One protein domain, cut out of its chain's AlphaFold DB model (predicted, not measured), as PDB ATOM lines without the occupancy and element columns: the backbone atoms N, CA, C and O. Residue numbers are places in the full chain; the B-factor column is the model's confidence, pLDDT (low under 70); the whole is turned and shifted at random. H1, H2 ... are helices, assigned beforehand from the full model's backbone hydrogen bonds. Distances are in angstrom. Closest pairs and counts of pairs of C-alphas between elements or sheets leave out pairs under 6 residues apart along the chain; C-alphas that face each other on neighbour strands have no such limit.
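This is residues 19 to 73 of the 155 residues of the protein "ATP-dependent nuclease" of Hungateiclostridium straminisolvens JCM 21531 (UniProt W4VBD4). This domain has little regular structure: the loops of residues 46 to 73 make most of a core, the short helix H2 packs on one side of it, and the longer helix H1 lies at one end of the long axis. The printed part has 55 residues, with two named helices, H1 then H2, and no named strand; the class is all helix, with 18 residues in named elements. It is compact, with a radius of gyration of the C-alphas of 11.0 A and spans of 31 by 22 by 19 A.

Start at H1, residues 19 to 29; it is apart from H2, residues 39 to 45. In both, every O i to N i+4 pair is within hydrogen-bond range. Look next at residues 35 to 36, paired parallel with 72 to 73, and at 51 to 52, paired antiparallel with 59 to 60.

Find C-alpha 19 at (-42.368, 47.976, -1.398); from there H1 runs 15.4 A to C-alpha 29. H2 runs 9.8 A, ending at C-alpha 45, (-21.356, 50.293, 6.642).

The C-alphas farthest apart, of Glu 19 and Ala 73, are 32.7 A apart. The printed part has no cut, the link from H1 to H2 is short, and no printed residue is under 70 in pLDDT.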
ATOM      1  N   GLU A  19     -43.475  48.446  -2.245       90.88
ATOM      2  CA  GLU A  19     -42.368  47.976  -1.398       90.88
ATOM      3  C   GLU A  19     -41.557  46.837  -2.040       90.88
ATOM      4  O   GLU A  19     -40.333  46.760  -1.895       90.88
ATOM      5  N   GLU A  20     -42.219  45.909  -2.736       90.50
ATOM      6  CA  GLU A  20     -41.541  44.817  -3.441       90.50
ATOM      7  C   GLU A  20     -40.723  45.340  -4.623       90.50
ATOM      8  O   GLU A  20     -39.619  44.848  -4.880       90.50
ATOM      9  N   ILE A  21     -41.246  46.351  -5.321       90.44
ATOM     10  CA  ILE A  21     -40.556  47.032  -6.418       90.44
ATOM     11  C   ILE A  21     -39.322  47.761  -5.880       90.44
ATOM     12  O   ILE A  21     -38.225  47.556  -6.403       90.44
ATOM     13  N   GLU A  22     -39.460  48.532  -4.800       90.00
ATOM     14  CA  GLU A  22     -38.345  49.250  -4.177       90.00
ATOM     15  C   GLU A  22     -37.230  48.288  -3.737       90.00
ATOM     16  O   GLU A  22     -36.056  48.473  -4.072       90.00
ATOM     17  N   LYS A  23     -37.585  47.175  -3.080       90.25
ATOM     18  CA  LYS A  23     -36.618  46.130  -2.702       90.25
ATOM     19  C   LYS A  23     -35.934  45.506  -3.918       90.25
ATOM     20  O   LYS A  23     -34.736  45.215  -3.866       90.25
ATOM     21  N   ALA A  24     -36.661  45.284  -5.013       90.62
ATOM     22  CA  ALA A  24     -36.091  44.734  -6.238       90.62
ATOM     23  C   ALA A  24     -35.093  45.702  -6.899       90.62
ATOM     24  O   ALA A  24     -34.024  45.260  -7.333       90.62
ATOM     25  N   ILE A  25     -35.398  47.005  -6.909       91.62
ATOM     26  CA  ILE A  25     -34.491  48.071  -7.365       91.62
ATOM     27  C   ILE A  25     -33.231  48.090  -6.499       91.62
ATOM     28  O   ILE A  25     -32.121  47.947  -7.019       91.62
ATOM     29  N   MET A  26     -33.390  48.145  -5.175       90.25
ATOM     30  CA  MET A  26     -32.270  48.137  -4.228       90.25
ATOM     31  C   MET A  26     -31.368  46.913  -4.417       90.25
ATOM     32  O   MET A  26     -30.144  47.022  -4.404       90.25
ATOM     33  N   LYS A  27     -31.948  45.738  -4.691       90.50
ATOM     34  CA  LYS A  27     -31.181  44.514  -4.960       90.50
ATOM     35  C   LYS A  27     -30.336  44.600  -6.236       90.50
ATOM     36  O   LYS A  27     -29.241  44.037  -6.264       90.50
ATOM     37  N   GLN A  28     -30.824  45.261  -7.288       91.81
ATOM     38  CA  GLN A  28     -30.070  45.468  -8.535       91.81
ATOM     39  C   GLN A  28     -28.925  46.473  -8.360       91.81
ATOM     40  O   GLN A  28     -27.879  46.324  -8.996       91.81
ATOM     41  N   LEU A  29     -29.116  47.459  -7.480       93.25
ATOM     42  CA  LEU A  29     -28.143  48.509  -7.170       93.25
ATOM     43  C   LEU A  29     -27.177  48.142  -6.030       93.25
ATOM     44  O   LEU A  29     -26.241  48.893  -5.752       93.25
ATOM     45  N   LYS A  30     -27.358  46.971  -5.406       93.25
ATOM     46  CA  LYS A  30     -26.463  46.425  -4.381       93.25
ATOM     47  C   LYS A  30     -25.000  46.510  -4.823       93.25
ATOM     48  O   LYS A  30     -24.621  46.005  -5.886       93.25
ATOM     49  N   MET A  31     -24.158  47.094  -3.970       94.94
ATOM     50  CA  MET A  31     -22.734  47.230  -4.254       94.94
ATOM     51  C   MET A  31     -22.056  45.870  -4.403       94.94
ATOM     52  O   MET A  31     -22.405  44.878  -3.757       94.94
ATOM     53  N   ARG A  32     -21.012  45.847  -5.229       94.94
ATOM     54  CA  ARG A  32     -20.128  44.692  -5.407       94.94
ATOM     55  C   ARG A  32     -18.716  45.032  -4.952       94.94
ATOM     56  O   ARG A  32     -18.300  46.190  -4.957       94.94
ATOM     57  N   GLY A  33     -17.952  44.014  -4.593       94.94
ATOM     58  CA  GLY A  33     -16.560  44.163  -4.184       94.94
ATOM     59  C   GLY A  33     -16.233  43.293  -2.986       94.94
ATOM     60  O   GLY A  33     -17.057  42.491  -2.566       94.94
ATOM     61  N   LEU A  34     -15.026  43.488  -2.466       95.81
ATOM     62  CA  LEU A  34     -14.457  42.732  -1.360       95.81
ATOM     63  C   LEU A  34     -14.404  43.611  -0.105       95.81
ATOM     64  O   LEU A  34     -13.941  44.753  -0.173       95.81
ATOM     65  N   LEU A  35     -14.873  43.081   1.020       96.44
ATOM     66  CA  LEU A  35     -14.934  43.758   2.318       96.44
ATOM     67  C   LEU A  35     -13.939  43.149   3.310       96.44
ATOM     68  O   LEU A  35     -13.532  42.000   3.163       96.44
ATOM     69  N   LEU A  36     -13.573  43.899   4.351       96.62
ATOM     70  CA  LEU A  36     -12.825  43.335   5.475       96.62
ATOM     71  C   LEU A  36     -13.745  42.425   6.297       96.62
ATOM     72  O   LEU A  36     -14.881  42.795   6.589       96.62
ATOM     73  N   ALA A  37     -13.244  41.254   6.681       96.12
ATOM     74  CA  ALA A  37     -13.926  40.306   7.557       96.12
ATOM     75  C   ALA A  37     -13.991  40.817   9.014       96.12
ATOM     76  O   ALA A  37     -13.404  40.231   9.919       96.12
ATOM     77  N   ASP A  38     -14.694  41.932   9.226       95.94
ATOM     78  CA  ASP A  38     -14.924  42.572  10.520       95.94
ATOM     79  C   ASP A  38     -16.407  42.951  10.657       95.94
ATOM     80  O   ASP A  38     -16.923  43.818   9.947       95.94
ATOM     81  N   VAL A  39     -17.099  42.289  11.591       94.62
ATOM     82  CA  VAL A  39     -18.530  42.503  11.860       94.62
ATOM     83  C   VAL A  39     -18.818  43.939  12.293       94.62
ATOM     84  O   VAL A  39     -19.846  44.488  11.900       94.62
ATOM     85  N   LYS A  40     -17.938  44.561  13.089       95.00
ATOM     86  CA  LYS A  40     -18.160  45.924  13.592       95.00
ATOM     87  C   LYS A  40     -18.141  46.913  12.438       95.00
ATOM     88  O   LYS A  40     -19.061  47.710  12.304       95.00
ATOM     89  N   LEU A  41     -17.145  46.794  11.561       94.56
ATOM     90  CA  LEU A  41     -17.058  47.621  10.363       94.56
ATOM     91  C   LEU A  41     -18.267  47.408   9.445       94.56
ATOM     92  O   LEU A  41     -18.837  48.374   8.951       94.56
ATOM     93  N   ILE A  42     -18.686  46.157   9.241       95.56
ATOM     94  CA  ILE A  42     -19.846  45.832   8.400       95.56
ATOM     95  C   ILE A  42     -21.132  46.468   8.943       95.56
ATOM     96  O   ILE A  42     -21.910  47.003   8.157       95.56
ATOM     97  N   ARG A  43     -21.329  46.485  10.267       94.69
ATOM     98  CA  ARG A  43     -22.463  47.177  10.905       94.69
ATOM     99  C   ARG A  43     -22.380  48.701  10.802       94.69
ATOM    100  O   ARG A  43     -23.411  49.353  10.744       94.69
ATOM    101  N   GLU A  44     -21.183  49.281  10.735       95.38
ATOM    102  CA  GLU A  44     -21.042  50.719  10.457       95.38
ATOM    103  C   GLU A  44     -21.301  51.064   8.984       95.38
ATOM    104  O   GLU A  44     -21.770  52.159   8.680       95.38
ATOM    105  N   MET A  45     -21.032  50.133   8.064       94.00
ATOM    106  CA  MET A  45     -21.356  50.293   6.642       94.00
ATOM    107  C   MET A  45     -22.855  50.124   6.354       94.00
ATOM    108  O   MET A  45     -23.368  50.760   5.436       94.00
ATOM    109  N   ASP A  46     -23.543  49.273   7.116       94.50
ATOM    110  CA  ASP A  46     -24.991  49.066   7.055       94.50
ATOM    111  C   ASP A  46     -25.553  48.889   8.474       94.50
ATOM    112  O   ASP A  46     -25.547  47.793   9.039       94.50
ATOM    113  N   ARG A  47     -26.038  49.992   9.059       93.25
ATOM    114  CA  ARG A  47     -26.543  50.025  10.444       93.25
ATOM    115  C   ARG A  47     -27.828  49.220  10.645       93.25
ATOM    116  O   ARG A  47     -28.131  48.864  11.779       93.25
ATOM    117  N   GLY A  48     -28.567  48.948   9.569       89.44
ATOM    118  CA  GLY A  48     -29.825  48.198   9.589       89.44
ATOM    119  C   GLY A  48     -29.672  46.727   9.203       89.44
ATOM    120  O   GLY A  48     -30.671  46.077   8.901       89.44
ATOM    121  N   ILE A  49     -28.444  46.199   9.147       91.75
ATOM    122  CA  ILE A  49     -28.195  44.847   8.648       91.75
ATOM    123  C   ILE A  49     -28.749  43.761   9.586       91.75
ATOM    124  O   ILE A  49     -28.193  43.466  10.645       91.75
ATOM    125  N   GLU A  50     -29.802  43.084   9.133       88.12
ATOM    126  CA  GLU A  50     -30.323  41.852   9.725       88.12
ATOM    127  C   GLU A  50     -30.354  40.753   8.658       88.12
ATOM    128  O   GLU A  50     -31.148  40.781   7.718       88.12
ATOM    129  N   GLY A  51     -29.451  39.773   8.754       92.62
ATOM    130  CA  GLY A  51     -29.272  38.803   7.678       92.62
ATOM    131  C   GLY A  51     -28.470  39.389   6.515       92.62
ATOM    132  O   GLY A  51     -27.375  39.918   6.704       92.62
ATOM    133  N   ALA A  52     -28.965  39.219   5.288       93.06
ATOM    134  CA  ALA A  52     -28.267  39.654   4.080       93.06
ATOM    135  C   ALA A  52     -28.503  41.146   3.804       93.06
ATOM    136  O   ALA A  52     -29.644  41.569   3.643       93.06
ATOM    137  N   SER A  53     -27.428  41.925   3.661       93.75
ATOM    138  CA  SER A  53     -27.537  43.353   3.341       93.75
ATOM    139  C   SER A  53     -28.050  43.582   1.917       93.75
ATOM    140  O   SER A  53     -27.674  42.872   0.972       93.75
ATOM    141  N   MET A  54     -28.865  44.624   1.755       91.69
ATOM    142  CA  MET A  54     -29.316  45.127   0.455       91.69
ATOM    143  C   MET A  54     -28.319  46.112  -0.170       91.69
ATOM    144  O   MET A  54     -28.367  46.346  -1.373       91.69
ATOM    145  N   ILE A  55     -27.388  46.648   0.623       92.31
ATOM    146  CA  ILE A  55     -26.480  47.730   0.226       92.31
ATOM    147  C   ILE A  55     -25.085  47.176  -0.092       92.31
ATOM    148  O   ILE A  55     -24.505  47.509  -1.125       92.31
ATOM    149  N   ILE A  56     -24.557  46.288   0.758       95.31
ATOM    150  CA  ILE A  56     -23.192  45.743   0.668       95.31
ATOM    151  C   ILE A  56     -23.188  44.215   0.489       95.31
ATOM    152  O   ILE A  56     -24.134  43.537   0.898       95.31
ATOM    153  N   PRO A  57     -22.142  43.607  -0.108       95.56
ATOM    154  CA  PRO A  57     -22.057  42.160  -0.320       95.56
ATOM    155  C   PRO A  57     -21.678  41.403   0.966       95.56
ATOM    156  O   PRO A  57     -20.744  40.606   0.970       95.56
ATOM    157  N   ALA A  58     -22.408  41.643   2.056       96.25
ATOM    158  CA  ALA A  58     -22.226  40.992   3.347       96.25
ATOM    159  C   ALA A  58     -23.551  40.464   3.909       96.25
ATOM    160  O   ALA A  58     -24.630  40.980   3.606       96.25
ATOM    161  N   THR A  59     -23.434  39.440   4.748       95.88
ATOM    162  CA  THR A  59     -24.521  38.854   5.528       95.88
ATOM    163  C   THR A  59     -24.073  38.732   6.978       95.88
ATOM    164  O   THR A  59     -22.980  38.231   7.233       95.88
ATOM    165  N   VAL A  60     -24.913  39.154   7.921       95.31
ATOM    166  CA  VAL A  60     -24.720  38.931   9.360       95.31
ATOM    167  C   VAL A  60     -25.695  37.850   9.815       95.31
ATOM    168  O   VAL A  60     -26.902  37.952   9.611       95.31
ATOM    169  N   ASN A  61     -25.160  36.783  10.393       94.06
ATOM    170  CA  ASN A  61     -25.929  35.654  10.901       94.06
ATOM    171  C   ASN A  61     -26.593  36.000  12.249       94.06
ATOM    172  O   ASN A  61     -26.230  36.971  12.915       94.06
ATOM    173  N   LYS A  62     -27.541  35.162  12.696       90.69
ATOM    174  CA  LYS A  62     -28.235  35.337  13.988       90.69
ATOM    175  C   LYS A  62     -27.308  35.236  15.207       90.69
ATOM    176  O   LYS A  62     -27.608  35.819  16.239       90.69
ATOM    177  N   ASP A  63     -26.194  34.515  15.081       90.50
ATOM    178  CA  ASP A  63     -25.141  34.405  16.103       90.50
ATOM    179  C   ASP A  63     -24.229  35.649  16.163       90.50
ATOM    180  O   ASP A  63     -23.321  35.716  16.988       90.50
ATOM    181  N   GLY A  64     -24.458  36.641  15.294       88.38
ATOM    182  CA  GLY A  64     -23.648  37.850  15.181       88.38
ATOM    183  C   GLY A  64     -22.395  37.693  14.315       88.38
ATOM    184  O   GLY A  64     -21.700  38.684  14.098       88.38
ATOM    185  N   GLY A  65     -22.110  36.495  13.794       92.56
ATOM    186  CA  GLY A  65     -20.990  36.237  12.890       92.56
ATOM    187  C   GLY A  65     -21.265  36.646  11.439       92.56
ATOM    188  O   GLY A  65     -22.391  36.965  11.054       92.56
ATOM    189  N   LEU A  66     -20.224  36.607  10.600       93.69
ATOM    190  CA  LEU A  66     -20.354  36.847   9.159       93.69
ATOM    191  C   LEU A  66     -20.805  35.580   8.427       93.69
ATOM    192  O   LEU A  66     -20.273  34.488   8.628       93.69
ATOM    193  N   GLY A  67     -21.783  35.730   7.539       92.62
ATOM    194  CA  GLY A  67     -22.298  34.650   6.707       92.62
ATOM    195  C   GLY A  67     -21.326  34.262   5.592       92.62
ATOM    196  O   GLY A  67     -20.660  35.119   5.012       92.62
ATOM    197  N   LYS A  68     -21.310  32.971   5.228       87.81
ATOM    198  CA  LYS A  68     -20.439  32.404   4.174       87.81
ATOM    199  C   LYS A  68     -20.669  32.997   2.778       87.81
ATOM    200  O   LYS A  68     -19.773  32.969   1.950       87.81
ATOM    201  N   ASN A  69     -21.858  33.545   2.530       86.19
ATOM    202  CA  ASN A  69     -22.217  34.175   1.254       86.19
ATOM    203  C   ASN A  69     -21.752  35.643   1.155       86.19
ATOM    204  O   ASN A  69     -22.175  36.362   0.250       86.19
ATOM    205  N   SER A  70     -20.931  36.106   2.100       92.75
ATOM    206  CA  SER A  70     -20.345  37.446   2.083       92.75
ATOM    207  C   SER A  70     -19.093  37.468   1.207       92.75
ATOM    208  O   SER A  70     -18.274  36.557   1.272       92.75
ATOM    209  N   SER A  71     -18.898  38.533   0.432       95.25
ATOM    210  CA  SER A  71     -17.636  38.777  -0.272       95.25
ATOM    211  C   SER A  71     -16.677  39.505   0.669       95.25
ATOM    212  O   SER A  71     -16.603  40.736   0.695       95.25
ATOM    213  N   ILE A  72     -15.990  38.726   1.504       95.31
ATOM    214  CA  ILE A  72     -15.108  39.215   2.569       95.31
ATOM    215  C   ILE A  72     -13.715  38.590   2.466       95.31
ATOM    216  O   ILE A  72     -13.562  37.464   2.001       95.31
ATOM    217  N   ALA A  73     -12.711  39.320   2.937       96.06
ATOM    218  CA  ALA A  73     -11.343  38.852   3.105       96.06
ATOM    219  C   ALA A  73     -10.772  39.341   4.439       96.06
ATOM    220  O   ALA A  73     -11.144  40.399   4.952       96.06
TER     221      ALA A  73